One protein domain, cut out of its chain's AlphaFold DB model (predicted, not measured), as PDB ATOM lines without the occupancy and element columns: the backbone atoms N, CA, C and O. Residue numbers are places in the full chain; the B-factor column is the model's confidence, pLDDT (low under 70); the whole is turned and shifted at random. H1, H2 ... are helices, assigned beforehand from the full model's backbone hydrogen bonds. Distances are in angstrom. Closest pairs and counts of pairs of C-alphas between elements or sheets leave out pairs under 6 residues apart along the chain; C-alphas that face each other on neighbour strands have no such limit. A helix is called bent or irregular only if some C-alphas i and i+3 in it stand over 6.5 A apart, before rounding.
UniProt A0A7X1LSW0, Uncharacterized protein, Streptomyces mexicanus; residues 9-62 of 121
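AT A GLANCE: This is residues 9 to 62 of the 121 residues of an uncharacterized protein of Streptomyces mexicanus (UniProt A0A7X1LSW0). Two helices are strung one after the other along a long, thin rod: the longer H1 makes one end, a looped link steps aside, and H2 runs on toward the other end, where a tail without a named element finishes the printed part. The two helices do not pack on each other, and there is no core. The printed part has 54 residues, with two named helices in the order H1, H2 and no named strand; the class is all helix. The whole is extended, with a radius of gyration of the C-alphas of 19.0 A and spans of 64 by 19 by 16 A.

HOW THE PARTS SIT: H1, residues 9 to 31, and H2, residues 42 to 55, are apart, with no C-alpha of the one within 8 A of the other. The link between them is short but not tight, with 10 residues, of which 34 to 36 are a brief helical run without a name. Residues 9 to 28, which belong to H1, stand free. In both H1 and H2 every pair of O i and N i+4 is within hydrogen-bond range.

IN THESE COORDINATES: H1 begins at C-alpha 9 at (-12.553, -11.875, 30.336) and ends at C-alpha 31 at (-29.392, 16.688, 26.579), 33.4 A away. H2 runs from C-alpha 42 at (-16.884, 27.250, 41.682) to C-alpha 55, over 19.9 A. Neither helix is bent.

THE WHOLE: The two C-alphas farthest apart are those of Ala 9 and Asp 62, 65.2 A. The printed part has no cut and no long link. Residues 49 to 62, of which 49 to 55 belong to H2, stand free. The mean pLDDT of the printed part is 83.6, and confidence is low, under 70, at residue 9 and residues 55 to 62.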
ATOM      1  N   ALA A   9     -11.345 -12.097  31.134       67.81
ATOM      2  CA  ALA A   9     -12.553 -11.875  30.336       67.81
ATOM      3  C   ALA A   9     -13.624 -11.096  31.117       67.81
ATOM      4  O   ALA A   9     -14.350 -10.291  30.532       67.81
ATOM      5  N   ASP A  10     -13.689 -11.311  32.434       73.19
ATOM      6  CA  ASP A  10     -14.564 -10.559  33.336       73.19
ATOM      7  C   ASP A  10     -14.086  -9.104  33.487       73.19
ATOM      8  O   ASP A  10     -14.858  -8.162  33.305       73.19
ATOM      9  N   ARG A  11     -12.776  -8.886  33.673       72.94
ATOM     10  CA  ARG A  11     -12.177  -7.539  33.694       72.94
ATOM     11  C   ARG A  11     -12.461  -6.749  32.412       72.94
ATOM     12  O   ARG A  11     -12.807  -5.569  32.486       72.94
ATOM     13  N   ASP A  12     -12.366  -7.384  31.248       84.06
ATOM     14  CA  ASP A  12     -12.683  -6.737  29.973       84.06
ATOM     15  C   ASP A  12     -14.177  -6.431  29.829       84.06
ATOM     16  O   ASP A  12     -14.544  -5.393  29.267       84.06
ATOM     17  N   ALA A  13     -15.050  -7.292  30.360       85.44
ATOM     18  CA  ALA A  13     -16.485  -7.037  30.408       85.44
ATOM     19  C   ALA A  13     -16.815  -5.813  31.276       85.44
ATOM     20  O   ALA A  13     -17.529  -4.922  30.810       85.44
ATOM     21  N   HIS A  14     -16.218  -5.698  32.467       87.62
ATOM     22  CA  HIS A  14     -16.386  -4.535  33.349       87.62
ATOM     23  C   HIS A  14     -15.886  -3.242  32.705       87.62
ATOM     24  O   HIS A  14     -16.554  -2.211  32.777       87.62
ATOM     25  N   LEU A  15     -14.746  -3.284  32.009       93.31
ATOM     26  CA  LEU A  15     -14.222  -2.119  31.288       93.31
ATOM     27  C   LEU A  15     -15.138  -1.691  30.135       93.31
ATOM     28  O   LEU A  15     -15.337  -0.492  29.922       93.31
ATOM     29  N   ARG A  16     -15.701  -2.644  29.381       93.38
ATOM     30  CA  ARG A  16     -16.679  -2.344  28.320       93.38
ATOM     31  C   ARG A  16     -17.950  -1.733  28.899       93.38
ATOM     32  O   ARG A  16     -18.402  -0.709  28.387       93.38
ATOM     33  N   LEU A  17     -18.473  -2.304  29.982       95.00
ATOM     34  CA  LEU A  17     -19.646  -1.779  30.676       95.00
ATOM     35  C   LEU A  17     -19.390  -0.364  31.207       95.00
ATOM     36  O   LEU A  17     -20.172   0.540  30.931       95.00
ATOM     37  N   GLY A  18     -18.266  -0.135  31.889       96.25
ATOM     38  CA  GLY A  18     -17.904   1.181  32.416       96.25
ATOM     39  C   GLY A  18     -17.806   2.248  31.322       96.25
ATOM     40  O   GLY A  18     -18.362   3.335  31.464       96.25
ATOM     41  N   ARG A  19     -17.168   1.930  30.186       97.38
ATOM     42  CA  ARG A  19     -17.108   2.840  29.026       97.38
ATOM     43  C   ARG A  19     -18.492   3.131  28.452       97.38
ATOM     44  O   ARG A  19     -18.776   4.283  28.131       97.38
ATOM     45  N   HIS A  20     -19.341   2.111  28.344       97.19
ATOM     46  CA  HIS A  20     -20.703   2.267  27.849       97.19
ATOM     47  C   HIS A  20     -21.535   3.174  28.765       97.19
ATOM     48  O   HIS A  20     -22.105   4.155  28.295       97.19
ATOM     49  N   LEU A  21     -21.534   2.917  30.075       97.81
ATOM     50  CA  LEU A  21     -22.263   3.731  31.050       97.81
ATOM     51  C   LEU A  21     -21.791   5.187  31.040       97.81
ATOM     52  O   LEU A  21     -22.613   6.101  31.021       97.81
ATOM     53  N   LEU A  22     -20.477   5.426  30.974       97.00
ATOM     54  CA  LEU A  22     -19.939   6.783  30.863       97.00
ATOM     55  C   LEU A  22     -20.393   7.489  29.579       97.00
ATOM     56  O   LEU A  22     -20.677   8.686  29.618       97.00
ATOM     57  N   ALA A  23     -20.474   6.774  28.455       96.81
ATOM     58  CA  ALA A  23     -20.988   7.334  27.209       96.81
ATOM     59  C   ALA A  23     -22.472   7.719  27.334       96.81
ATOM     60  O   ALA A  23     -22.842   8.832  26.958       96.81
ATOM     61  N   VAL A  24     -23.297   6.852  27.934       97.44
ATOM     62  CA  VAL A  24     -24.725   7.123  28.173       97.44
ATOM     63  C   VAL A  24     -24.914   8.330  29.092       97.44
ATOM     64  O   VAL A  24     -25.658   9.243  28.744       97.44
ATOM     65  N   VAL A  25     -24.203   8.391  30.222       93.94
ATOM     66  CA  VAL A  25     -24.298   9.515  31.172       93.94
ATOM     67  C   VAL A  25     -23.901  10.833  30.509       93.94
ATOM     68  O   VAL A  25     -24.574  11.843  30.694       93.94
ATOM     69  N   ARG A  26     -22.837  10.840  29.695       91.38
ATOM     70  CA  ARG A  26     -22.418  12.041  28.956       91.38
ATOM     71  C   ARG A  26     -23.453  12.471  27.919       91.38
ATOM     72  O   ARG A  26     -23.692  13.668  27.787       91.38
ATOM     73  N   ALA A  27     -24.068  11.526  27.211       94.12
ATOM     74  CA  ALA A  27     -25.123  11.820  26.245       94.12
ATOM     75  C   ALA A  27     -26.374  12.396  26.928       94.12
ATOM     76  O   ALA A  27     -26.914  13.405  26.479       94.12
ATOM     77  N   GLN A  28     -26.792  11.809  28.052       93.00
ATOM     78  CA  GLN A  28     -27.913  12.313  28.846       93.00
ATOM     79  C   GLN A  28     -27.620  13.700  29.414       93.00
ATOM     80  O   GLN A  28     -28.447  14.598  29.288       93.00
ATOM     81  N   ASP A  29     -26.428  13.910  29.974       88.19
ATOM     82  CA  ASP A  29     -26.026  15.226  30.456       88.19
ATOM     83  C   ASP A  29     -26.022  16.261  29.328       88.19
ATOM     84  O   ASP A  29     -26.513  17.370  29.521       88.19
ATOM     85  N   ALA A  30     -25.534  15.899  28.135       88.19
ATOM     86  CA  ALA A  30     -25.552  16.760  26.958       88.19
ATOM     87  C   ALA A  30     -26.973  17.173  26.531       88.19
ATOM     88  O   ALA A  30     -27.130  18.267  25.991       88.19
ATOM     89  N   ALA A  31     -27.991  16.363  26.831       92.62
ATOM     90  CA  ALA A  31     -29.392  16.688  26.579       92.62
ATOM     91  C   ALA A  31     -30.007  17.629  27.635       92.62
ATOM     92  O   ALA A  31     -31.032  18.256  27.370       92.62
ATOM     93  N   ILE A  32     -29.397  17.776  28.819       88.94
ATOM     94  CA  ILE A  32     -29.897  18.694  29.850       88.94
ATOM     95  C   ILE A  32     -29.674  20.143  29.377       88.94
ATOM     96  O   ILE A  32     -28.538  20.518  29.062       88.94
ATOM     97  N   PRO A  33     -30.703  21.007  29.357       90.81
ATOM     98  CA  PRO A  33     -30.525  22.424  29.049       90.81
ATOM     99  C   PRO A  33     -29.542  23.099  30.013       90.81
ATOM    100  O   PRO A  33     -29.567  22.822  31.213       90.81
ATOM    101  N   ALA A  34     -28.708  24.020  29.519       83.75
ATOM    102  CA  ALA A  34     -27.623  24.628  30.301       83.75
ATOM    103  C   ALA A  34     -28.089  25.220  31.649       83.75
ATOM    104  O   ALA A  34     -27.462  24.975  32.675       83.75
ATOM    105  N   HIS A  35     -29.245  25.893  31.678       81.75
ATOM    106  CA  HIS A  35     -29.817  26.497  32.891       81.75
ATOM    107  C   HIS A  35     -30.270  25.477  33.960       81.75
ATOM    108  O   HIS A  35     -30.441  25.829  35.133       81.75
ATOM    109  N   ARG A  36     -30.468  24.208  33.572       86.00
ATOM    110  CA  ARG A  36     -30.828  23.103  34.477       86.00
ATOM    111  C   ARG A  36     -29.624  22.278  34.917       86.00
ATOM    112  O   ARG A  36     -29.749  21.518  35.874       86.00
ATOM    113  N   ARG A  37     -28.468  22.421  34.261       86.56
ATOM    114  CA  ARG A  37     -27.260  21.685  34.645       86.56
ATOM    115  C   ARG A  37     -26.732  22.166  35.989       86.56
ATOM    116  O   ARG A  37     -26.822  23.343  36.347       86.56
ATOM    117  N   VAL A  38     -26.155  21.233  36.737       86.50
ATOM    118  CA  VAL A  38     -25.430  21.554  37.967       86.50
ATOM    119  C   VAL A  38     -24.105  22.227  37.585       86.50
ATOM    120  O   VAL A  38     -23.390  21.704  36.723       86.50
ATOM    121  N   PRO A  39     -23.751  23.375  38.194       88.69
ATOM    122  CA  PRO A  39     -22.460  24.008  37.970       88.69
ATOM    123  C   PRO A  39     -21.310  23.060  38.317       88.69
ATOM    124  O   PRO A  39     -21.257  22.517  39.416       88.69
ATOM    125  N   ARG A  40     -20.372  22.876  37.383       86.12
ATOM    126  CA  ARG A  40     -19.201  21.996  37.566       86.12
ATOM    127  C   ARG A  40     -17.973  22.705  38.122       86.12
ATOM    128  O   ARG A  40     -16.987  22.055  38.446       86.12
ATOM    129  N   THR A  41     -18.015  24.031  38.197       90.69
ATOM    130  CA  THR A  41     -16.924  24.862  38.703       90.69
ATOM    131  C   THR A  41     -17.448  25.831  39.749       90.69
ATOM    132  O   THR A  41     -18.607  26.249  39.712       90.69
ATOM    133  N   VAL A  42     -16.569  26.235  40.667       93.38
ATOM    134  CA  VAL A  42     -16.884  27.250  41.682       93.38
ATOM    135  C   VAL A  42     -17.266  28.579  41.024       93.38
ATOM    136  O   VAL A  42     -18.200  29.235  41.471       93.38
ATOM    137  N   ALA A  43     -16.596  28.956  39.930       92.06
ATOM    138  CA  ALA A  43     -16.931  30.161  39.171       92.06
ATOM    139  C   ALA A  43     -18.369  30.112  38.626       92.06
ATOM    140  O   ALA A  43     -19.131  31.055  38.827       92.06
ATOM    141  N   ALA A  44     -18.774  28.989  38.022       88.94
ATOM    142  CA  ALA A  44     -20.137  28.807  37.524       88.94
ATOM    143  C   ALA A  44     -21.174  28.769  38.662       88.94
ATOM    144  O   ALA A  44     -22.282  29.279  38.509       88.94
ATOM    145  N   MET A  45     -20.822  28.199  39.818       92.75
ATOM    146  CA  MET A  45     -21.683  28.217  41.002       92.75
ATOM    147  C   MET A  45     -21.901  29.647  41.511       92.75
ATOM    148  O   MET A  45     -23.039  30.030  41.768       92.75
ATOM    149  N   ARG A  46     -20.832  30.446  41.608       91.62
ATOM    150  CA  ARG A  46     -20.900  31.852  42.033       91.62
ATOM    151  C   ARG A  46     -21.728  32.700  41.074       91.62
ATOM    152  O   ARG A  46     -22.586  33.435  41.546       91.62
ATOM    153  N   ALA A  47     -21.533  32.547  39.764       89.31
ATOM    154  CA  ALA A  47     -22.339  33.245  38.761       89.31
ATOM    155  C   ALA A  47     -23.835  32.932  38.929       89.31
ATOM    156  O   ALA A  47     -24.659  33.836  39.019       89.31
ATOM    157  N   ARG A  48     -24.184  31.649  39.106       86.69
ATOM    158  CA  ARG A  48     -25.575  31.231  39.331       86.69
ATOM    159  C   ARG A  48     -26.163  31.778  40.635       86.69
ATOM    160  O   ARG A  48     -27.352  32.078  40.692       86.69
ATOM    161  N   LEU A  49     -25.358  31.883  41.692       87.50
ATOM    162  CA  LEU A  49     -25.791  32.499  42.949       87.50
ATOM    163  C   LEU A  49     -26.046  33.996  42.768       87.50
ATOM    164  O   LEU A  49     -27.079  34.473  43.218       87.50
ATOM    165  N   GLN A  50     -25.168  34.713  42.065       87.19
ATOM    166  CA  GLN A  50     -25.352  36.136  41.765       87.19
ATOM    167  C   GLN A  50     -26.623  36.388  40.944       87.19
ATOM    168  O   GLN A  50     -27.398  37.274  41.293       87.19
ATOM    169  N   GLU A  51     -26.885  35.573  39.916       83.12
ATOM    170  CA  GLU A  51     -28.130  35.635  39.135       83.12
ATOM    171  C   GLU A  51     -29.371  35.438  40.018       83.12
ATOM    172  O   GLU A  51     -30.335  36.194  39.912       83.12
ATOM    173  N   ARG A  52     -29.348  34.453  40.928       81.12
ATOM    174  CA  ARG A  52     -30.458  34.208  41.863       81.12
ATOM    175  C   ARG A  52     -30.624  35.330  42.878       81.12
ATOM    176  O   ARG A  52     -31.751  35.718  43.157       81.12
ATOM    177  N   MET A  53     -29.525  35.858  43.408       75.31
ATOM    178  CA  MET A  53     -29.556  36.981  44.341       75.31
ATOM    179  C   MET A  53     -30.149  38.223  43.677       75.31
ATOM    180  O   MET A  53     -30.997  38.871  44.278       75.31
ATOM    181  N   ALA A  54     -29.780  38.510  42.425       74.25
ATOM    182  CA  ALA A  54     -30.375  39.598  41.654       74.25
ATOM    183  C   ALA A  54     -31.888  39.404  41.435       74.25
ATOM    184  O   ALA A  54     -32.641  40.372  41.489       74.25
ATOM    185  N   GLN A  55     -32.348  38.162  41.248       65.44
ATOM    186  CA  GLN A  55     -33.776  37.833  41.129       65.44
ATOM    187  C   GLN A  55     -34.535  37.957  42.461       65.44
ATOM    188  O   GLN A  55     -35.680  38.388  42.465       65.44
ATOM    189  N   THR A  56     -33.913  37.646  43.605       56.44
ATOM    190  CA  THR A  56     -34.562  37.773  44.928       56.44
ATOM    191  C   THR A  56     -34.803  39.217  45.381       56.44
ATOM    192  O   THR A  56     -35.449  39.419  46.404       56.44
ATOM    193  N   VAL A  57     -34.315  40.223  44.644       52.75
ATOM    194  CA  VAL A  57     -34.560  41.646  44.954       52.75
ATOM    195  C   VAL A  57     -35.870  42.159  44.338       52.75
ATOM    196  O   VAL A  57     -36.342  43.229  44.713       52.75
ATOM    197  N   THR A  58     -36.532  41.405  43.451       53.75
ATOM    198  CA  THR A  58     -37.906  41.745  43.049       53.75
ATOM    199  C   THR A  58     -38.872  41.155  44.071       53.75
ATOM    200  O   THR A  58     -39.213  39.976  43.992       53.75
ATOM    201  N   MET A  59     -39.244  41.973  45.056       52.56
ATOM    202  CA  MET A  59     -40.192  41.689  46.137       52.56
ATOM    203  C   MET A  59     -41.565  41.254  45.596       52.56
ATOM    204  O   MET A  59     -42.470  42.068  45.458       52.56
ATOM    205  N   ALA A  60     -41.698  39.985  45.213       51.59
ATOM    206  CA  ALA A  60     -42.975  39.395  44.810       51.59
ATOM    207  C   ALA A  60     -43.792  38.915  46.020       51.59
ATOM    208  O   ALA A  60     -45.010  38.817  45.925       51.59
ATOM    209  N   ASP A  61     -43.124  38.688  47.153       54.56
ATOM    210  CA  ASP A  61     -43.734  38.446  48.453       54.56
ATOM    211  C   ASP A  61     -43.265  39.565  49.397       54.56
ATOM    212  O   ASP A  61     -42.064  39.817  49.515       54.56
ATOM    213  N   ASP A  62     -44.190  40.244  50.079       61.81
ATOM    214  CA  ASP A  62     -43.910  41.380  50.983       61.81
ATOM    215  C   ASP A  62     -43.064  40.996  52.223       61.81
ATOM    216  O   ASP A  62     -42.729  41.838  53.063       61.81
TER     217      ASP A  62